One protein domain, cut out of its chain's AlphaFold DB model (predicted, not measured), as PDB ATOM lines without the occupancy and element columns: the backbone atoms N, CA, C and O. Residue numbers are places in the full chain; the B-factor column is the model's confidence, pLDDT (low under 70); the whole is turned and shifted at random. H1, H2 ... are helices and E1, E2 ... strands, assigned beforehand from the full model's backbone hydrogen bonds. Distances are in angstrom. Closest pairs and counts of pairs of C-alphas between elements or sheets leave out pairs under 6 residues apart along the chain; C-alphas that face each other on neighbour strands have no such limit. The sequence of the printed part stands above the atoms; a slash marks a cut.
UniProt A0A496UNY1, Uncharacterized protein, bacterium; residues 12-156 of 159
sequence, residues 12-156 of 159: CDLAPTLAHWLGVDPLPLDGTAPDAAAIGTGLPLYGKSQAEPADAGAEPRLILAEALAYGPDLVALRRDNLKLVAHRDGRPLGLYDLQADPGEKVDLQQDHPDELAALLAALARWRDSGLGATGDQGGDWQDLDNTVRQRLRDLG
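AT A GLANCE: This is residues 12 to 156 of the 159 residues of an uncharacterized protein of bacterium (UniProt A0A496UNY1). A small twisted sheet of four strands, E1 to E4, has the long helix H2 crossing one of its faces and no named helix on the other, while two short helices lie far out on long links, H1 toward one end of the length and H3 at the other. Residues 50 to 58, in the long link from H1 to E1, stick out from the rest, and residues 150 to 156, of which 150 to 154 belong to the helix H3, also stand free. The printed part has 145 residues, in the order H1 E1 E2 E3 E4 H2 H3, and the sheet runs E1 E2 E3 E4, antiparallel throughout. The class is mixed, helices and strands, with under half of the residues in named elements. The whole is loose, with a radius of gyration of the C-alphas of 18.4 A and spans of 54 by 37 by 30 A.

HOW THE PARTS SIT: H1, residues 12 to 22, is not on the sheet. E1, residues 62 to 67, E2, residues 74 to 79, E3, residues 82 to 87, and E4, residues 92 to 97, form a meander, each strand the antiparallel neighbour of the one before. In the hairpin of E1 and E2, N 63 and O 78 are 2.8 A apart, within hydrogen-bond range. In the hairpin of E2 and E3, N 84 and O 77 are 2.8 A apart, and in that of E3 and E4, N 83 and O 96 are 2.8 A apart, both within range. The sheet is twisted, its C-alphas lying up to 4.0 A off the best plane. H2, residues 113 to 128, is on one face of the sheet in two layers, at a height over the sheet of 8.9 A. It runs across the strands, only just, at 60.2 degrees to E2 on the local plane. The closest C-alphas of E3 and H2 are those of Leu 84 and Leu 119, 6.8 A apart. H3, residues 146 to 154, is apart from H1 and H2 and not on the sheet. Every O i to N i+4 pair is within range in H2 and H3, and 6 of 7 in H1.

IN THESE COORDINATES: H1 begins at C-alpha 12, (-33.192, 23.256, -23.374), and is 16.7 A long. E1, E2, E3 and E4 measure 16.8, 17.0, 16.7 and 14.8 A. H2 is 22.2 A long and H3 12.3 A, ending at C-alpha 154, (-33.958, 46.374, -53.581).

THE WHOLE: The two C-alphas farthest apart are those of Ala 54 and Asn 146, 56.4 A. The printed part has no cut. The links H1 to E1, E4 to H2 and H2 to H3 are long. Mean pLDDT of the printed part is 78.1; residues 28 to 40, 47 to 59, 68 to 72 and 133 to 144 are under 70.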
ATOM      1  N   CYS A  12     -33.354  24.505 -24.110       86.50
ATOM      2  CA  CYS A  12     -33.192  23.256 -23.374       86.50
ATOM      3  C   CYS A  12     -33.554  23.371 -21.888       86.50
ATOM      4  O   CYS A  12     -33.828  22.358 -21.255       86.50
ATOM      5  N   ASP A  13     -33.608  24.585 -21.328       86.12
ATOM      6  CA  ASP A  13     -33.981  24.809 -19.929       86.12
ATOM      7  C   ASP A  13     -35.482  24.617 -19.670       86.12
ATOM      8  O   ASP A  13     -35.892  24.437 -18.522       86.12
ATOM      9  N   LEU A  14     -36.325  24.626 -20.711       88.81
ATOM     10  CA  LEU A  14     -37.776  24.517 -20.548       88.81
ATOM     11  C   LEU A  14     -38.202  23.158 -19.992       88.81
ATOM     12  O   LEU A  14     -38.940  23.115 -19.013       88.81
ATOM     13  N   ALA A  15     -37.729  22.057 -20.577       87.25
ATOM     14  CA  ALA A  15     -38.104  20.709 -20.149       87.25
ATOM     15  C   ALA A  15     -37.805  20.437 -18.657       87.25
ATOM     16  O   ALA A  15     -38.742  20.098 -17.930       87.25
ATOM     17  N   PRO A  16     -36.574  20.649 -18.142       84.56
ATOM     18  CA  PRO A  16     -36.293  20.455 -16.719       84.56
ATOM     19  C   PRO A  16     -37.004  21.481 -15.828       84.56
ATOM     20  O   PRO A  16     -37.352  21.159 -14.695       84.56
ATOM     21  N   THR A  17     -37.279  22.695 -16.320       86.69
ATOM     22  CA  THR A  17     -38.094  23.673 -15.578       86.69
ATOM     23  C   THR A  17     -39.526  23.175 -15.387       86.69
ATOM     24  O   THR A  17     -40.050  23.228 -14.275       86.69
ATOM     25  N   LEU A  18     -40.155  22.661 -16.447       89.00
ATOM     26  CA  LEU A  18     -41.514  22.122 -16.390       89.00
ATOM     27  C   LEU A  18     -41.580  20.861 -15.525       89.00
ATOM     28  O   LEU A  18     -42.488  20.748 -14.706       89.00
ATOM     29  N   ALA A  19     -40.606  19.957 -15.656       86.50
ATOM     30  CA  ALA A  19     -40.518  18.765 -14.815       86.50
ATOM     31  C   ALA A  19     -40.445  19.143 -13.326       86.50
ATOM     32  O   ALA A  19     -41.235  18.657 -12.516       86.50
ATOM     33  N   HIS A  20     -39.586  20.113 -12.992       85.44
ATOM     34  CA  HIS A  20     -39.468  20.638 -11.637       85.44
ATOM     35  C   HIS A  20     -40.782  21.249 -11.121       85.44
ATOM     36  O   HIS A  20     -41.180  20.972  -9.992       85.44
ATOM     37  N   TRP A  21     -41.487  22.045 -11.932       87.38
ATOM     38  CA  TRP A  21     -42.781  22.627 -11.543       87.38
ATOM     39  C   TRP A  21     -43.881  21.593 -11.331       87.38
ATOM     40  O   TRP A  21     -44.726  21.773 -10.457       87.38
ATOM     41  N   LEU A  22     -43.878  20.530 -12.129       91.12
ATOM     42  CA  LEU A  22     -44.858  19.455 -12.033       91.12
ATOM     43  C   LEU A  22     -44.502  18.431 -10.946       91.12
ATOM     44  O   LEU A  22     -45.313  17.551 -10.668       91.12
ATOM     45  N   GLY A  23     -43.320  18.539 -10.326       89.56
ATOM     46  CA  GLY A  23     -42.835  17.570  -9.343       89.56
ATOM     47  C   GLY A  23     -42.604  16.182  -9.943       89.56
ATOM     48  O   GLY A  23     -42.765  15.186  -9.241       89.56
ATOM     49  N   VAL A  24     -42.281  16.117 -11.236       88.75
ATOM     50  CA  VAL A  24     -41.984  14.870 -11.949       88.75
ATOM     51  C   VAL A  24     -40.492  14.766 -12.222       88.75
ATOM     52  O   VAL A  24     -39.797  15.779 -12.338       88.75
ATOM     53  N   ASP A  25     -40.007  13.536 -12.352       82.06
ATOM     54  CA  ASP A  25     -38.613  13.306 -12.705       82.06
ATOM     55  C   ASP A  25     -38.312  13.870 -14.104       82.06
ATOM     56  O   ASP A  25     -39.140  13.755 -15.019       82.06
ATOM     57  N   PRO A  26     -37.143  14.510 -14.295       73.00
ATOM     58  CA  PRO A  26     -36.728  14.958 -15.611       73.00
ATOM     59  C   PRO A  26     -36.593  13.755 -16.544       73.00
ATOM     60  O   PRO A  26     -36.112  12.690 -16.151       73.00
ATOM     61  N   LEU A  27     -37.009  13.940 -17.796       71.56
ATOM     62  CA  LEU A  27     -36.846  12.912 -18.815       71.56
ATOM     63  C   LEU A  27     -35.354  12.581 -18.972       71.56
ATOM     64  O   LEU A  27     -34.537  13.509 -19.020       71.56
ATOM     65  N   PRO A  28     -34.986  11.291 -19.068       66.69
ATOM     66  CA  PRO A  28     -33.619  10.918 -19.381       66.69
ATOM     67  C   PRO A  28     -33.246  11.508 -20.743       66.69
ATOM     68  O   PRO A  28     -33.967  11.355 -21.730       66.69
ATOM     69  N   LEU A  29     -32.124  12.222 -20.783       63.88
ATOM     70  CA  LEU A  29     -31.496  12.606 -22.037       63.88
ATOM     71  C   LEU A  29     -30.672  11.403 -22.492       63.88
ATOM     72  O   LEU A  29     -29.522  11.239 -22.088       63.88
ATOM     73  N   ASP A  30     -31.284  10.529 -23.284       49.06
ATOM     74  CA  ASP A  30     -30.574   9.424 -23.921       49.06
ATOM     75  C   ASP A  30     -29.614  10.009 -24.970       49.06
ATOM     76  O   ASP A  30     -30.011  10.385 -26.071       49.06
ATOM     77  N   GLY A  31     -28.342  10.163 -24.597       48.66
ATOM     78  CA  GLY A  31     -27.315  10.770 -25.443       48.66
ATOM     79  C   GLY A  31     -25.917  10.490 -24.905       48.66
ATOM     80  O   GLY A  31     -25.432  11.136 -23.980       48.66
ATOM     81  N   THR A  32     -25.278   9.476 -25.470       42.09
ATOM     82  CA  THR A  32     -23.961   8.958 -25.106       42.09
ATOM     83  C   THR A  32     -22.830   9.939 -25.422       42.09
ATOM     84  O   THR A  32     -22.366  10.000 -26.554       42.09
ATOM     85  N   ALA A  33     -22.358  10.663 -24.409       41.28
ATOM     86  CA  ALA A  33     -20.945  10.888 -24.075       41.28
ATOM     87  C   ALA A  33     -20.907  11.875 -22.893       41.28
ATOM     88  O   ALA A  33     -21.460  12.967 -23.029       41.28
ATOM     89  N   PRO A  34     -20.273  11.545 -21.754       47.00
ATOM     90  CA  PRO A  34     -20.312  12.377 -20.545       47.00
ATOM     91  C   PRO A  34     -19.857  13.832 -20.775       47.00
ATOM     92  O   PRO A  34     -20.373  14.735 -20.124       47.00
ATOM     93  N   ASP A  35     -18.995  14.072 -21.770       50.78
ATOM     94  CA  ASP A  35     -18.444  15.403 -22.061       50.78
ATOM     95  C   ASP A  35     -19.192  16.174 -23.167       50.78
ATOM     96  O   ASP A  35     -19.100  17.402 -23.233       50.78
ATOM     97  N   ALA A  36     -19.939  15.485 -24.041       48.59
ATOM     98  CA  ALA A  36     -20.787  16.118 -25.059       48.59
ATOM     99  C   ALA A  36     -22.220  16.346 -24.554       48.59
ATOM    100  O   ALA A  36     -22.868  17.306 -24.964       48.59
ATOM    101  N   ALA A  37     -22.679  15.532 -23.595       50.28
ATOM    102  CA  ALA A  37     -23.968  15.681 -22.920       50.28
ATOM    103  C   ALA A  37     -24.093  17.011 -22.148       50.28
ATOM    104  O   ALA A  37     -25.197  17.500 -21.923       50.28
ATOM    105  N   ALA A  38     -22.981  17.656 -21.778       60.75
ATOM    106  CA  ALA A  38     -23.005  18.990 -21.172       60.75
ATOM    107  C   ALA A  38     -23.466  20.094 -22.153       60.75
ATOM    108  O   ALA A  38     -23.934  21.153 -21.735       60.75
ATOM    109  N   ILE A  39     -23.348  19.859 -23.462       62.78
ATOM    110  CA  ILE A  39     -23.697  20.829 -24.501       62.78
ATOM    111  C   ILE A  39     -25.176  20.645 -24.832       62.78
ATOM    112  O   ILE A  39     -25.568  19.686 -25.486       62.78
ATOM    113  N   GLY A  40     -26.011  21.565 -24.348       61.16
ATOM    114  CA  GLY A  40     -27.461  21.499 -24.553       61.16
ATOM    115  C   GLY A  40     -28.242  20.797 -23.437       61.16
ATOM    116  O   GLY A  40     -29.463  20.703 -23.537       61.16
ATOM    117  N   THR A  41     -27.604  20.387 -22.336       71.88
ATOM    118  CA  THR A  41     -28.333  20.025 -21.109       71.88
ATOM    119  C   THR A  41     -28.937  21.272 -20.479       71.88
ATOM    120  O   THR A  41     -28.258  22.279 -20.259       71.88
ATOM    121  N   GLY A  42     -30.247  21.232 -20.242       74.75
ATOM    122  CA  GLY A  42     -30.983  22.301 -19.578       74.75
ATOM    123  C   GLY A  42     -30.812  22.298 -18.062       74.75
ATOM    124  O   GLY A  42     -30.607  21.252 -17.454       74.75
ATOM    125  N   LEU A  43     -30.985  23.460 -17.441       78.75
ATOM    126  CA  LEU A  43     -31.118  23.629 -15.997       78.75
ATOM    127  C   LEU A  43     -32.470  24.286 -15.674       78.75
ATOM    128  O   LEU A  43     -32.908  25.164 -16.419       78.75
ATOM    129  N   PRO A  44     -33.128  23.934 -14.554       77.94
ATOM    130  CA  PRO A  44     -34.331  24.635 -14.116       77.94
ATOM    131  C   PRO A  44     -34.100  26.150 -13.970       77.94
ATOM    132  O   PRO A  44     -33.144  26.606 -13.332       77.94
ATOM    133  N   LEU A  45     -34.998  26.949 -14.552       81.50
ATOM    134  CA  LEU A  45     -34.927  28.416 -14.529       81.50
ATOM    135  C   LEU A  45     -35.403  29.022 -13.203       81.50
ATOM    136  O   LEU A  45     -35.074  30.171 -12.904       81.50
ATOM    137  N   TYR A  46     -36.166  28.265 -12.417       70.31
ATOM    138  CA  TYR A  46     -36.719  28.671 -11.130       70.31
ATOM    139  C   TYR A  46     -36.494  27.584 -10.077       70.31
ATOM    140  O   TYR A  46     -36.283  26.420 -10.407       70.31
ATOM    141  N   GLY A  47     -36.571  27.983  -8.810       57.84
ATOM    142  CA  GLY A  47     -36.155  27.165  -7.683       57.84
ATOM    143  C   GLY A  47     -34.658  27.321  -7.456       57.84
ATOM    144  O   GLY A  47     -33.903  27.696  -8.357       57.84
ATOM    145  N   LYS A  48     -34.213  27.067  -6.225       48.44
ATOM    146  CA  LYS A  48     -32.796  26.797  -6.015       48.44
ATOM    147  C   LYS A  48     -32.521  25.529  -6.815       48.44
ATOM    148  O   LYS A  48     -32.887  24.441  -6.377       48.44
ATOM    149  N   SER A  49     -31.908  25.662  -7.993       46.56
ATOM    150  CA  SER A  49     -31.050  24.579  -8.454       46.56
ATOM    151  C   SER A  49     -30.212  24.202  -7.238       46.56
ATOM    152  O   SER A  49     -29.769  25.091  -6.510       46.56
ATOM    153  N   GLN A  50     -30.000  22.921  -6.978       42.06
ATOM    154  CA  GLN A  50     -29.049  22.528  -5.941       42.06
ATOM    155  C   GLN A  50     -27.610  23.026  -6.229       42.06
ATOM    156  O   GLN A  50     -26.697  22.676  -5.501       42.06
ATOM    157  N   ALA A  51     -27.397  23.890  -7.226       42.31
ATOM    158  CA  ALA A  51     -26.343  24.893  -7.227       42.31
ATOM    159  C   ALA A  51     -26.814  26.207  -6.558       42.31
ATOM    160  O   ALA A  51     -27.318  27.129  -7.208       42.31
ATOM    161  N   GLU A  52     -26.617  26.306  -5.240       36.53
ATOM    162  CA  GLU A  52     -26.333  27.597  -4.592       36.53
ATOM    163  C   GLU A  52     -25.200  28.326  -5.364       36.53
ATOM    164  O   GLU A  52     -24.378  27.670  -6.009       36.53
ATOM    165  N   PRO A  53     -25.108  29.668  -5.323       42.59
ATOM    166  CA  PRO A  53     -24.101  30.445  -6.057       42.59
ATOM    167  C   PRO A  53     -22.693  30.364  -5.422       42.59
ATOM    168  O   PRO A  53     -22.083  31.395  -5.141       42.59
ATOM    169  N   ALA A  54     -22.185  29.161  -5.145       41.16
ATOM    170  CA  ALA A  54     -20.995  28.975  -4.314       41.16
ATOM    171  C   ALA A  54     -20.165  27.717  -4.620       41.16
ATOM    172  O   ALA A  54     -19.521  27.200  -3.714       41.16
ATOM    173  N   ASP A  55     -20.114  27.254  -5.869       43.16
ATOM    174  CA  ASP A  55     -18.954  26.465  -6.289       43.16
ATOM    175  C   ASP A  55     -18.129  27.326  -7.238       43.16
ATOM    176  O   ASP A  55     -18.378  27.395  -8.439       43.16
ATOM    177  N   ALA A  56     -17.158  28.045  -6.676       42.19
ATOM    178  CA  ALA A  56     -16.194  28.860  -7.417       42.19
ATOM    179  C   ALA A  56     -15.294  28.026  -8.363       42.19
ATOM    180  O   ALA A  56     -14.348  28.562  -8.933       42.19
ATOM    181  N   GLY A  57     -15.579  26.727  -8.513       42.06
ATOM    182  CA  GLY A  57     -14.968  25.804  -9.464       42.06
ATOM    183  C   GLY A  57     -15.962  25.073 -10.377       42.06
ATOM    184  O   GLY A  57     -15.542  24.165 -11.087       42.06
ATOM    185  N   ALA A  58     -17.257  25.422 -10.380       55.00
ATOM    186  CA  ALA A  58     -18.182  24.873 -11.373       55.00
ATOM    187  C   ALA A  58     -17.897  25.507 -12.741       55.00
ATOM    188  O   ALA A  58     -18.081  26.712 -12.925       55.00
ATOM    189  N   GLU A  59     -17.447  24.687 -13.694       63.97
ATOM    190  CA  GLU A  59     -17.180  25.119 -15.066       63.97
ATOM    191  C   GLU A  59     -18.420  25.788 -15.678       63.97
ATOM    192  O   GLU A  59     -19.540  25.269 -15.544       63.97
ATOM    193  N   PRO A  60     -18.261  26.928 -16.369       73.00
ATOM    194  CA  PRO A  60     -19.408  27.637 -16.885       73.00
ATOM    195  C   PRO A  60     -20.129  26.846 -17.971       73.00
ATOM    196  O   PRO A  60     -19.523  26.287 -18.891       73.00
ATOM    197  N   ARG A  61     -21.464  26.832 -17.879       82.50
ATOM    198  CA  ARG A  61     -22.329  26.093 -18.802       82.50
ATOM    199  C   ARG A  61     -22.119  26.562 -20.239       82.50
ATOM    200  O   ARG A  61     -22.171  27.756 -20.531       82.50
ATOM    201  N   LEU A  62     -21.994  25.594 -21.145       87.81
ATOM    202  CA  LEU A  62     -21.965  25.845 -22.578       87.81
ATOM    203  C   LEU A  62     -23.385  25.842 -23.160       87.81
ATOM    204  O   LEU A  62     -24.138  24.885 -22.985       87.81
ATOM    205  N   ILE A  63     -23.742  26.906 -23.872       90.31
ATOM    206  CA  ILE A  63     -25.002  27.028 -24.613       90.31
ATOM    207  C   ILE A  63     -24.688  26.986 -26.104       90.31
ATOM    208  O   ILE A  63     -23.796  27.693 -26.568       90.31
ATOM    209  N   LEU A  64     -25.437  26.175 -26.843       91.12
ATOM    210  CA  LEU A  64     -25.318  26.018 -28.288       91.12
ATOM    211  C   LEU A  64     -26.555  26.594 -28.987       91.12
ATOM    212  O   LEU A  64     -27.676  26.442 -28.498       91.12
ATOM    213  N   ALA A  65     -26.347  27.205 -30.148       91.12
ATOM    214  CA  ALA A  65     -27.391  27.483 -31.124       91.12
ATOM    215  C   ALA A  65     -26.935  27.049 -32.524       91.12
ATOM    216  O   ALA A  65     -25.784  27.270 -32.898       91.12
ATOM    217  N   GLU A  66     -27.851  26.466 -33.296       88.06
ATOM    218  CA  GLU A  66     -27.631  26.061 -34.687       88.06
ATOM    219  C   GLU A  66     -28.536  26.879 -35.616       88.06
ATOM    220  O   GLU A  66     -29.721  27.068 -35.328       88.06
ATOM    221  N   ALA A  67     -27.994  27.340 -36.744       81.75
ATOM    222  CA  ALA A  67     -28.756  27.965 -37.819       81.75
ATOM    223  C   ALA A  67     -28.847  26.992 -39.004       81.75
ATOM    224  O   ALA A  67     -27.896  26.834 -39.757       81.75
ATOM    225  N   LEU A  68     -29.994  26.314 -39.131       69.19
ATOM    226  CA  LEU A  68     -30.173  25.170 -40.044       69.19
ATOM    227  C   LEU A  68     -31.153  25.413 -41.191       69.19
ATOM    228  O   LEU A  68     -31.196  24.635 -42.135       69.19
ATOM    229  N   ALA A  69     -32.014  26.424 -41.066       56.59
ATOM    230  CA  ALA A  69     -33.187  26.518 -41.924       56.59
ATOM    231  C   ALA A  69     -32.861  27.105 -43.304       56.59
ATOM    232  O   ALA A  69     -33.391  26.607 -44.288       56.59
ATOM    233  N   TYR A  70     -32.018  28.145 -43.375       55.19
ATOM    234  CA  TYR A  70     -31.642  28.847 -44.609       55.19
ATOM    235  C   TYR A  70     -30.335  29.626 -44.382       55.19
ATOM    236  O   TYR A  70     -30.222  30.332 -43.378       55.19
ATOM    237  N   GLY A  71     -29.380  29.544 -45.314       59.00
ATOM    238  CA  GLY A  71     -28.094  30.250 -45.234       59.00
ATOM    239  C   GLY A  71     -26.912  29.358 -44.826       59.00
ATOM    240  O   GLY A  71     -27.042  28.135 -44.815       59.00
ATOM    241  N   PRO A  72     -25.735  29.952 -44.544       63.78
ATOM    242  CA  PRO A  72     -24.537  29.190 -44.212       63.78
ATOM    243  C   PRO A  72     -24.761  28.336 -42.961       63.78
ATOM    244  O   PRO A  72     -25.401  28.781 -42.009       63.78
ATOM    245  N   ASP A  73     -24.202  27.126 -42.961       83.56
ATOM    246  CA  ASP A  73     -24.262  26.206 -41.824       83.56
ATOM    247  C   ASP A  73     -23.400  26.737 -40.671       83.56
ATOM    248  O   ASP A  73     -22.187  26.494 -40.588       83.56
ATOM    249  N   LEU A  74     -24.039  27.557 -39.835       89.81
ATOM    250  CA  LEU A  74     -23.423  28.273 -38.729       89.81
ATOM    251  C   LEU A  74     -23.894  27.735 -37.387       89.81
ATOM    252  O   LEU A  74     -25.059  27.387 -37.168       89.81
ATOM    253  N   VAL A  75     -22.958  27.765 -36.454       92.25
ATOM    254  CA  VAL A  75     -23.144  27.400 -35.060       92.25
ATOM    255  C   VAL A  75     -22.626  28.525 -34.179       92.25
ATOM    256  O   VAL A  75     -21.634  29.190 -34.494       92.25
ATOM    257  N   ALA A  76     -23.302  28.737 -33.058       94.88
ATOM    258  CA  ALA A  76     -22.842  29.636 -32.016       94.88
ATOM    259  C   ALA A  76     -22.697  28.876 -30.702       94.88
ATOM    260  O   ALA A  76     -23.628  28.199 -30.261       94.88
ATOM    261  N   LEU A  77     -21.536  29.013 -30.067       94.31
ATOM    262  CA  LEU A  77     -21.266  28.492 -28.733       94.31
ATOM    263  C   LEU A  77     -21.098  29.668 -27.783       94.31
ATOM    264  O   LEU A  77     -20.346  30.594 -28.072       94.31
ATOM    265  N   ARG A  78     -21.753  29.612 -26.628       93.75
ATOM    266  CA  ARG A  78     -21.615  30.606 -25.567       93.75
ATOM    267  C   ARG A  78     -21.169  29.945 -24.271       93.75
ATOM    268  O   ARG A  78     -21.830  29.018 -23.804       93.75
ATOM    269  N   ARG A  79     -20.105  30.474 -23.668       91.25
ATOM    270  CA  ARG A  79     -19.652  30.158 -22.308       91.25
ATOM    271  C   ARG A  79     -19.538  31.470 -21.538       91.25
ATOM    272  O   ARG A  79     -18.718  32.313 -21.881       91.25
ATOM    273  N   ASP A  80     -20.407  31.661 -20.548       88.75
ATOM    274  CA  ASP A  80     -20.586  32.938 -19.841       88.75
ATOM    275  C   ASP A  80     -20.802  34.136 -20.776       88.75
ATOM    276  O   ASP A  80     -21.879  34.297 -21.366       88.75
ATOM    277  N   ASN A  81     -19.793  34.997 -20.883       93.31
ATOM    278  CA  ASN A  81     -19.806  36.194 -21.705       93.31
ATOM    279  C   ASN A  81     -19.179  35.946 -23.071       93.31
ATOM    280  O   ASN A  81     -19.482  36.681 -23.998       93.31
ATOM    281  N   LEU A  82     -18.361  34.906 -23.224       96.50
ATOM    282  CA  LEU A  82     -17.712  34.613 -24.491       96.50
ATOM    283  C   LEU A  82     -18.675  33.897 -25.430       96.50
ATOM    284  O   LEU A  82     -19.330  32.917 -25.053       96.50
ATOM    285  N   LYS A  83     -18.738  34.378 -26.667       97.44
ATOM    286  CA  LYS A  83     -19.484  33.767 -27.760       97.44
ATOM    287  C   LYS A  83     -18.560  33.529 -28.945       97.44
ATOM    288  O   LYS A  83     -17.987  34.468 -29.485       97.44
ATOM    289  N   LEU A  84     -18.480  32.275 -29.368       98.00
ATOM    290  CA  LEU A  84     -17.915  31.871 -30.649       98.00
ATOM    291  C   LEU A  84     -19.042  31.804 -31.679       98.00
ATOM    292  O   LEU A  84     -20.075  31.183 -31.420       98.00
ATOM    293  N   VAL A  85     -18.815  32.381 -32.855       97.06
ATOM    294  CA  VAL A  85     -19.573  32.090 -34.076       97.06
ATOM    295  C   VAL A  85     -18.633  31.375 -35.038       97.06
ATOM    296  O   VAL A  85     -17.516  31.833 -35.273       97.06
ATOM    297  N   ALA A  86     -19.065  30.242 -35.580       95.12
ATOM    298  CA  ALA A  86     -18.258  29.426 -36.477       95.12
ATOM    299  C   ALA A  86     -19.133  28.723 -37.516       95.12
ATOM    300  O   ALA A  86     -20.341  28.562 -37.338       95.12
ATOM    301  N   HIS A  87     -18.501  28.254 -38.584       91.56
ATOM    302  CA  HIS A  87     -19.070  27.194 -39.401       91.56
ATOM    303  C   HIS A  87     -19.153  25.893 -38.594       91.56
ATOM    304  O   HIS A  87     -18.314  25.641 -37.722       91.56
ATOM    305  N   ARG A  88     -20.116  25.020 -38.915       87.44
ATOM    306  CA  ARG A  88     -20.242  23.692 -38.279       87.44
ATOM    307  C   ARG A  88     -18.967  22.848 -38.386       87.44
ATOM    308  O   ARG A  88     -18.669  22.049 -37.498       87.44
ATOM    309  N   ASP A  89     -18.188  23.030 -39.451       88.44
ATOM    310  CA  ASP A  89     -16.910  22.338 -39.655       88.44
ATOM    311  C   ASP A  89     -15.782  22.806 -38.710       88.44
ATOM    312  O   ASP A  89     -14.740  22.149 -38.626       88.44
ATOM    313  N   GLY A  90     -16.008  23.873 -37.942       90.50
ATOM    314  CA  GLY A  90     -15.059  24.420 -36.981       90.50
ATOM    315  C   GLY A  90     -14.240  25.600 -37.496       90.50
ATOM    316  O   GLY A  90     -13.378  26.075 -36.764       90.50
ATOM    317  N   ARG A  91     -14.482  26.111 -38.711       94.12
ATOM    318  CA  ARG A  91     -13.871  27.376 -39.151       94.12
ATOM    319  C   ARG A  91     -14.492  28.551 -38.383       94.12
ATOM    320  O   ARG A  91     -15.692  28.793 -38.548       94.12
ATOM    321  N   PRO A  92     -13.727  29.277 -37.550       96.69
ATOM    322  CA  PRO A  92     -14.277  30.368 -36.763       96.69
ATOM    323  C   PRO A  92     -14.563  31.591 -37.645       96.69
ATOM    324  O   PRO A  92     -13.853  31.860 -38.612       96.69
ATOM    325  N   LEU A  93     -15.631  32.312 -37.309       96.44
ATOM    326  CA  LEU A  93     -16.012  33.584 -37.928       96.44
ATOM    327  C   LEU A  93     -15.806  34.768 -36.986       96.44
ATOM    328  O   LEU A  93     -15.588  35.879 -37.458       96.44
ATOM    329  N   GLY A  94     -15.876  34.533 -35.676       97.62
ATOM    330  CA  GLY A  94     -15.636  35.565 -34.677       97.62
ATOM    331  C   GLY A  94     -15.706  35.036 -33.252       97.62
ATOM    332  O   GLY A  94     -16.441  34.084 -32.962       97.62
ATOM    333  N   LEU A  95     -14.949  35.678 -32.367       98.62
ATOM    334  CA  LEU A  95     -15.012  35.492 -30.920       98.62
ATOM    335  C   LEU A  95     -15.356  36.834 -30.270       98.62
ATOM    336  O   LEU A  95     -14.687  37.827 -30.533       98.62
ATOM    337  N   TYR A  96     -16.371  36.864 -29.411       98.56
ATOM    338  CA  TYR A  96     -16.888  38.106 -28.833       98.56
ATOM    339  C   TYR A  96     -17.087  37.984 -27.325       98.56
ATOM    340  O   TYR A  96     -17.618  36.977 -26.851       98.56
ATOM    341  N   ASP A  97     -16.739  39.031 -26.578       97.81
ATOM    342  CA  ASP A  97     -17.144  39.201 -25.182       97.81
ATOM    343  C   ASP A  97     -18.462  39.988 -25.127       97.81
ATOM    344  O   ASP A  97     -18.488  41.198 -25.310       97.81
ATOM    345  N   LEU A  98     -19.567  39.313 -24.824       96.19
ATOM    346  CA  LEU A  98     -20.910  39.891 -24.756       96.19
ATOM    347  C   LEU A  98     -21.142  40.809 -23.545       96.19
ATOM    348  O   LEU A  98     -22.171  41.488 -23.491       96.19
ATOM    349  N   GLN A  99     -20.252  40.812 -22.548       95.12
ATOM    350  CA  GLN A  99     -20.315  41.770 -21.444       95.12
ATOM    351  C   GLN A  99     -19.703  43.110 -21.856       95.12
ATOM    352  O   GLN A  99     -20.300  44.152 -21.571       95.12
ATOM    353  N   ALA A 100     -18.537  43.083 -22.503       96.69
ATOM    354  CA  ALA A 100     -17.854  44.282 -22.987       96.69
ATOM    355  C   ALA A 100     -18.452  44.807 -24.304       96.69
ATOM    356  O   ALA A 100     -18.572  46.018 -24.493       96.69
ATOM    357  N   ASP A 101     -18.881  43.900 -25.179       97.62
ATOM    358  CA  ASP A 101     -19.410  44.171 -26.510       97.62
ATOM    359  C   ASP A 101     -20.672  43.335 -26.814       97.62
ATOM    360  O   ASP A 101     -20.646  42.355 -27.564       97.62
ATOM    361  N   PRO A 102     -21.839  43.745 -26.281       96.06
ATOM    362  CA  PRO A 102     -23.114  43.085 -26.569       96.06
ATOM    363  C   PRO A 102     -23.528  43.130 -28.050       96.06
ATOM    364  O   PRO A 102     -24.517  42.497 -28.416       96.06
ATOM    365  N   GLY A 103     -22.855  43.953 -28.863       96.88
ATOM    366  CA  GLY A 103     -23.156  44.166 -30.275       96.88
ATOM    367  C   GLY A 103     -22.302  43.343 -31.235       96.88
ATOM    368  O   GLY A 103     -22.514  43.493 -32.436       96.88
ATOM    369  N   GLU A 104     -21.372  42.520 -30.734       97.94
ATOM    370  CA  GLU A 104     -20.529  41.617 -31.541       97.94
ATOM    371  C   GLU A 104     -19.760  42.359 -32.654       97.94
ATOM    372  O   GLU A 104     -19.721  41.949 -33.812       97.94
ATOM    373  N   LYS A 105     -19.182  43.511 -32.310       97.81
ATOM    374  CA  LYS A 105     -18.460  44.417 -33.213       97.81
ATOM    375  C   LYS A 105     -16.947  44.228 -33.187       97.81
ATOM    376  O   LYS A 105     -16.293  44.556 -34.175       97.81
ATOM    377  N   VAL A 106     -16.392  43.776 -32.067       98.00
ATOM    378  CA  VAL A 106     -14.953  43.606 -31.859       98.00
ATOM    379  C   VAL A 106     -14.639  42.120 -31.819       98.00
ATOM    380  O   VAL A 106     -14.986  41.430 -30.866       98.00
ATOM    381  N   ASP A 107     -13.986  41.640 -32.871       98.38
ATOM    382  CA  ASP A 107     -13.519  40.262 -32.947       98.38
ATOM    383  C   ASP A 107     -12.235  40.067 -32.126       98.38
ATOM    384  O   ASP A 107     -11.240  40.758 -32.339       98.38
ATOM    385  N   LEU A 108     -12.270  39.109 -31.200       98.12
ATOM    386  CA  LEU A 108     -11.232  38.812 -30.213       98.12
ATOM    387  C   LEU A 108     -10.381  37.585 -30.564       98.12
ATOM    388  O   LEU A 108      -9.542  37.179 -29.762       98.12
ATOM    389  N   GLN A 109     -10.565  36.973 -31.738       97.88
ATOM    390  CA  GLN A 109      -9.863  35.736 -32.119       97.88
ATOM    391  C   GLN A 109      -8.332  35.813 -31.989       97.88
ATOM    392  O   GLN A 109      -7.700  34.821 -31.631       97.88
ATOM    393  N   GLN A 110      -7.735  36.968 -32.299       97.31
ATOM    394  CA  GLN A 110      -6.281  37.156 -32.238       97.31
ATOM    395  C   GLN A 110      -5.780  37.464 -30.822       97.31
ATOM    396  O   GLN A 110      -4.663  37.087 -30.479       97.31
ATOM    397  N   ASP A 111      -6.612  38.121 -30.014       97.81
ATOM    398  CA  ASP A 111      -6.257  38.571 -28.668       97.81
ATOM    399  C   ASP A 111      -6.492  37.479 -27.608       97.81
ATOM    400  O   ASP A 111      -5.833  37.471 -26.571       97.81
ATOM    401  N   HIS A 112      -7.396  36.532 -27.891       97.00
ATOM    402  CA  HIS A 112      -7.821  35.453 -26.991       97.00
ATOM    403  C   HIS A 112      -7.721  34.059 -27.655       97.00
ATOM    404  O   HIS A 112      -8.731  33.362 -27.829       97.00
ATOM    405  N   PRO A 113      -6.516  33.628 -28.084       97.44
ATOM    406  CA  PRO A 113      -6.339  32.377 -28.824       97.44
ATOM    407  C   PRO A 113      -6.623  31.122 -27.983       97.44
ATOM    408  O   PRO A 113      -7.080  30.114 -28.528       97.44
ATOM    409  N   ASP A 114      -6.390  31.174 -26.670       97.38
ATOM    410  CA  ASP A 114      -6.607  30.036 -25.770       97.38
ATOM    411  C   ASP A 114      -8.108  29.783 -25.557       97.38
ATOM    412  O   ASP A 114      -8.582  28.644 -25.637       97.38
ATOM    413  N   GLU A 115      -8.890  30.846 -25.363       96.25
ATOM    414  CA  GLU A 115     -10.346  30.771 -25.248       96.25
ATOM    415  C   GLU A 115     -10.997  30.349 -26.569       96.25
ATOM    416  O   GLU A 115     -11.922  29.525 -26.568       96.25
ATOM    417  N   LEU A 116     -10.480  30.846 -27.700       97.38
ATOM    418  CA  LEU A 116     -10.886  30.396 -29.031       97.38
ATOM    419  C   LEU A 116     -10.667  28.886 -29.185       97.38
ATOM    420  O   LEU A 116     -11.594  28.161 -29.560       97.38
ATOM    421  N   ALA A 117      -9.470  28.392 -28.855       96.50
ATOM    422  CA  ALA A 117      -9.138  26.973 -28.938       96.50
ATOM    423  C   ALA A 117     -10.035  26.118 -28.026       96.50
ATOM    424  O   ALA A 117     -10.510  25.056 -28.442       96.50
ATOM    425  N   ALA A 118     -10.333  26.588 -26.812       94.12
ATOM    426  CA  ALA A 118     -11.208  25.888 -25.876       94.12
ATOM    427  C   ALA A 118     -12.651  25.753 -26.397       94.12
ATOM    428  O   ALA A 118     -13.264  24.685 -26.260       94.12
ATOM    429  N   LEU A 119     -13.197  26.810 -27.009       94.56
ATOM    430  CA  LEU A 119     -14.538  26.788 -27.602       94.56
ATOM    431  C   LEU A 119     -14.582  25.960 -28.891       94.56
ATOM    432  O   LEU A 119     -15.526  25.190 -29.075       94.56
ATOM    433  N   LEU A 120     -13.550  26.024 -29.736       95.38
ATOM    434  CA  LEU A 120     -13.430  25.168 -30.922       95.38
ATOM    435  C   LEU A 120     -13.324  23.682 -30.555       95.38
ATOM    436  O   LEU A 120     -13.959  22.842 -31.189       95.38
ATOM    437  N   ALA A 121     -12.592  23.347 -29.491       93.50
ATOM    438  CA  ALA A 121     -12.532  21.979 -28.982       93.50
ATOM    439  C   ALA A 121     -13.900  21.498 -28.472       93.50
ATOM    440  O   ALA A 121     -14.261  20.336 -28.659       93.50
ATOM    441  N   ALA A 122     -14.683  22.378 -27.839       91.12
ATOM    442  CA  ALA A 122     -16.045  22.054 -27.425       91.12
ATOM    443  C   ALA A 122     -16.982  21.851 -28.625       91.12
ATOM    444  O   ALA A 122     -17.776  20.911 -28.622       91.12
ATOM    445  N   LEU A 123     -16.842  22.675 -29.668       90.88
ATOM    446  CA  LEU A 123     -17.575  22.514 -30.921       90.88
ATOM    447  C   LEU A 123     -17.256  21.170 -31.592       90.88
ATOM    448  O   LEU A 123     -18.174  20.458 -31.994       90.88
ATOM    449  N   ALA A 124     -15.977  20.792 -31.656       90.56
ATOM    450  CA  ALA A 124     -15.560  19.503 -32.201       90.56
ATOM    451  C   ALA A 124     -16.193  18.332 -31.432       90.56
ATOM    452  O   ALA A 124     -16.799  17.462 -32.048       90.56
ATOM    453  N   ARG A 125     -16.161  18.357 -30.089       88.50
ATOM    454  CA  ARG A 125     -16.811  17.322 -29.261       88.50
ATOM    455  C   ARG A 125     -18.312  17.218 -29.513       88.50
ATOM    456  O   ARG A 125     -18.837  16.112 -29.598       88.50
ATOM    457  N   TRP A 126     -19.008  18.349 -29.623       87.12
ATOM    458  CA  TRP A 126     -20.433  18.341 -29.947       87.12
ATOM    459  C   TRP A 126     -20.692  17.744 -31.333       87.12
ATOM    460  O   TRP A 126     -21.554  16.879 -31.471       87.12
ATOM    461  N   ARG A 127     -19.927  18.144 -32.350       85.31
ATOM    462  CA  ARG A 127     -20.072  17.606 -33.707       85.31
ATOM    463  C   ARG A 127     -19.861  16.094 -33.725       85.31
ATOM    464  O   ARG A 127     -20.678  15.366 -34.284       85.31
ATOM    465  N   ASP A 128     -18.802  15.629 -33.071       85.94
ATOM    466  CA  ASP A 128     -18.422  14.217 -33.041       85.94
ATOM    467  C   ASP A 128     -19.415  13.364 -32.224       85.94
ATOM    468  O   ASP A 128     -19.466  12.147 -32.389       85.94
ATOM    469  N   SER A 129     -20.249  13.989 -31.384       82.69
ATOM    470  CA  SER A 129     -21.314  13.303 -30.638       82.69
ATOM    471  C   SER A 129     -22.516  12.890 -31.494       82.69
ATOM    472  O   SER A 129     -23.304  12.048 -31.068       82.69
ATOM    473  N   GLY A 130     -22.698  13.500 -32.670       78.62
ATOM    474  CA  GLY A 130     -23.862  13.256 -33.528       78.62
ATOM    475  C   GLY A 130     -25.194  13.803 -32.991       78.62
ATOM    476  O   GLY A 130     -26.233  13.497 -33.565       78.62
ATOM    477  N   LEU A 131     -25.186  14.607 -31.918       75.81
ATOM    478  CA  LEU A 131     -26.389  15.228 -31.338       75.81
ATOM    479  C   LEU A 131     -26.930  16.417 -32.155       75.81
ATOM    480  O   LEU A 131     -28.057  16.853 -31.929       75.81
ATOM    481  N   GLY A 132     -26.119  16.976 -33.056       72.12
ATOM    482  CA  GLY A 132     -26.507  18.084 -33.927       72.12
ATOM    483  C   GLY A 132     -27.341  17.641 -35.123       72.12
ATOM    484  O   GLY A 132     -27.371  16.462 -35.481       72.12
ATOM    485  N   ALA A 133     -27.988  18.592 -35.793       68.56
ATOM    486  CA  ALA A 133     -28.727  18.256 -37.004       68.56
ATOM    487  C   ALA A 133     -27.802  17.733 -38.115       68.56
ATOM    488  O   ALA A 133     -26.717  18.261 -38.371       68.56
ATOM    489  N   THR A 134     -28.279  16.701 -38.805       62.66
ATOM    490  CA  THR A 134     -27.637  16.057 -39.952       62.66
ATOM    491  C   THR A 134     -28.210  16.645 -41.244       62.66
ATOM    492  O   THR A 134     -28.965  16.004 -41.967       62.66
ATOM    493  N   GLY A 135     -27.941  17.926 -41.497       54.59
ATOM    494  CA  GLY A 135     -28.592  18.674 -42.573       54.59
ATOM    495  C   GLY A 135     -27.645  19.125 -43.676       54.59
ATOM    496  O   GLY A 135     -27.221  20.271 -43.667       54.59
ATOM    497  N   ASP A 136     -27.423  18.273 -44.680       48.06
ATOM    498  CA  ASP A 136     -26.890  18.622 -46.014       48.06
ATOM    499  C   ASP A 136     -27.924  19.425 -46.847       48.06
ATOM    500  O   ASP A 136     -28.147  19.180 -48.027       48.06
ATOM    501  N   GLN A 137     -28.658  20.337 -46.202       49.56
ATOM    502  CA  GLN A 137     -29.693  21.177 -46.823       49.56
ATOM    503  C   GLN A 137     -29.433  22.668 -46.600       49.56
ATOM    504  O   GLN A 137     -30.358  23.481 -46.574       49.56
ATOM    505  N   GLY A 138     -28.163  23.047 -46.456       47.16
ATOM    506  CA  GLY A 138     -27.763  24.432 -46.658       47.16
ATOM    507  C   GLY A 138     -27.935  24.767 -48.135       47.16
ATOM    508  O   GLY A 138     -27.016  24.545 -48.913       47.16
ATOM    509  N   GLY A 139     -29.117  25.249 -48.530       48.91
ATOM    510  CA  GLY A 139     -29.300  25.834 -49.856       48.91
ATOM    511  C   GLY A 139     -28.281  26.954 -50.031       48.91
ATOM    512  O   GLY A 139     -28.202  27.856 -49.187       48.91
ATOM    513  N   ASP A 140     -27.468  26.867 -51.081       52.75
ATOM    514  CA  ASP A 140     -26.464  27.878 -51.376       52.75
ATOM    515  C   ASP A 140     -27.186  29.216 -51.616       52.75
ATOM    516  O   ASP A 140     -28.322  29.268 -52.094       52.75
ATOM    517  N   TRP A 141     -26.523  30.340 -51.356       54.41
ATOM    518  CA  TRP A 141     -27.008  31.649 -51.810       54.41
ATOM    519  C   TRP A 141     -27.284  31.660 -53.323       54.41
ATOM    520  O   TRP A 141     -28.063  32.481 -53.823       54.41
ATOM    521  N   GLN A 142     -26.638  30.750 -54.057       54.25
ATOM    522  CA  GLN A 142     -26.849  30.490 -55.475       54.25
ATOM    523  C   GLN A 142     -28.196  29.815 -55.779       54.25
ATOM    524  O   GLN A 142     -28.769  30.120 -56.826       54.25
ATOM    525  N   ASP A 143     -28.741  29.023 -54.850       57.72
ATOM    526  CA  ASP A 143     -30.030  28.319 -54.966       57.72
ATOM    527  C   ASP A 143     -31.243  29.220 -54.680       57.72
ATOM    528  O   ASP A 143     -32.389  28.846 -54.941       57.72
ATOM    529  N   LEU A 144     -31.016  30.434 -54.168       64.69
ATOM    530  CA  LEU A 144     -32.063  31.445 -54.061       64.69
ATOM    531  C   LEU A 144     -32.514  31.875 -55.461       64.69
ATOM    532  O   LEU A 144     -31.712  32.364 -56.262       64.69
ATOM    533  N   ASP A 145     -33.819  31.746 -55.723       73.06
ATOM    534  CA  ASP A 145     -34.448  32.246 -56.946       73.06
ATOM    535  C   ASP A 145     -34.027  33.705 -57.206       73.06
ATOM    536  O   ASP A 145     -33.984  34.543 -56.300       73.06
ATOM    537  N   ASN A 146     -33.746  34.019 -58.471       74.94
ATOM    538  CA  ASN A 146     -33.359  35.351 -58.926       74.94
ATOM    539  C   ASN A 146     -34.367  36.422 -58.483       74.94
ATOM    540  O   ASN A 146     -33.971  37.547 -58.173       74.94
ATOM    541  N   THR A 147     -35.650  36.067 -58.376       74.44
ATOM    542  CA  THR A 147     -36.695  36.953 -57.843       74.44
ATOM    543  C   THR A 147     -36.442  37.339 -56.382       74.44
ATOM    544  O   THR A 147     -36.629  38.494 -56.000       74.44
ATOM    545  N   VAL A 148     -36.012  36.386 -55.552       76.88
ATOM    546  CA  VAL A 148     -35.706  36.617 -54.132       76.88
ATOM    547  C   VAL A 148     -34.419  37.423 -53.999       76.88
ATOM    548  O   VAL A 148     -34.386  38.391 -53.240       76.88
ATOM    549  N   ARG A 149     -33.396  37.101 -54.799       77.56
ATOM    550  CA  ARG A 149     -32.129  37.846 -54.824       77.56
ATOM    551  C   ARG A 149     -32.337  39.316 -55.205       77.56
ATOM    552  O   ARG A 149     -31.803  40.195 -54.537       77.56
ATOM    553  N   GLN A 150     -33.165  39.595 -56.214       78.88
ATOM    554  CA  GLN A 150     -33.479  40.971 -56.616       78.88
ATOM    555  C   GLN A 150     -34.229  41.734 -55.516       78.88
ATOM    556  O   GLN A 150     -33.882  42.870 -55.219       78.88
ATOM    557  N   ARG A 151     -35.198  41.101 -54.845       81.88
ATOM    558  CA  ARG A 151     -35.915  41.733 -53.724       81.88
ATOM    559  C   ARG A 151     -34.992  42.060 -52.550       81.88
ATOM    560  O   ARG A 151     -35.180  43.086 -51.907       81.88
ATOM    561  N   LEU A 152     -34.006  41.209 -52.267       82.56
ATOM    562  CA  LEU A 152     -33.017  41.470 -51.219       82.56
ATOM    563  C   LEU A 152     -32.082  42.633 -51.590       82.56
ATOM    564  O   LEU A 152     -31.786  43.456 -50.723       82.56
ATOM    565  N   ARG A 153     -31.705  42.768 -52.871       82.62
ATOM    566  CA  ARG A 153     -30.991  43.952 -53.390       82.62
ATOM    567  C   ARG A 153     -31.806  45.230 -53.255       82.62
ATOM    568  O   ARG A 153     -31.297  46.214 -52.734       82.62
ATOM    569  N   ASP A 154     -33.077  45.201 -53.649       87.69
ATOM    570  CA  ASP A 154     -33.958  46.374 -53.581       87.69
ATOM    571  C   ASP A 154     -34.179  46.856 -52.131       87.69
ATOM    572  O   ASP A 154     -34.456  48.030 -51.891       87.69
ATOM    573  N   LEU A 155     -34.030  45.954 -51.156       87.75
ATOM    574  CA  LEU A 155     -34.087  46.243 -49.720       87.75
ATOM    575  C   LEU A 155     -32.724  46.630 -49.108       87.75
ATOM    576  O   LEU A 155     -32.669  46.941 -47.920       87.75
ATOM    577  N   GLY A 156     -31.639  46.624 -49.891       80.75
ATOM    578  CA  GLY A 156     -30.295  47.013 -49.453       80.75
ATOM    579  C   GLY A 156     -29.529  45.944 -48.666       80.75
ATOM    580  O   GLY A 156     -28.583  46.278 -47.958       80.75
TER     581      GLY A 156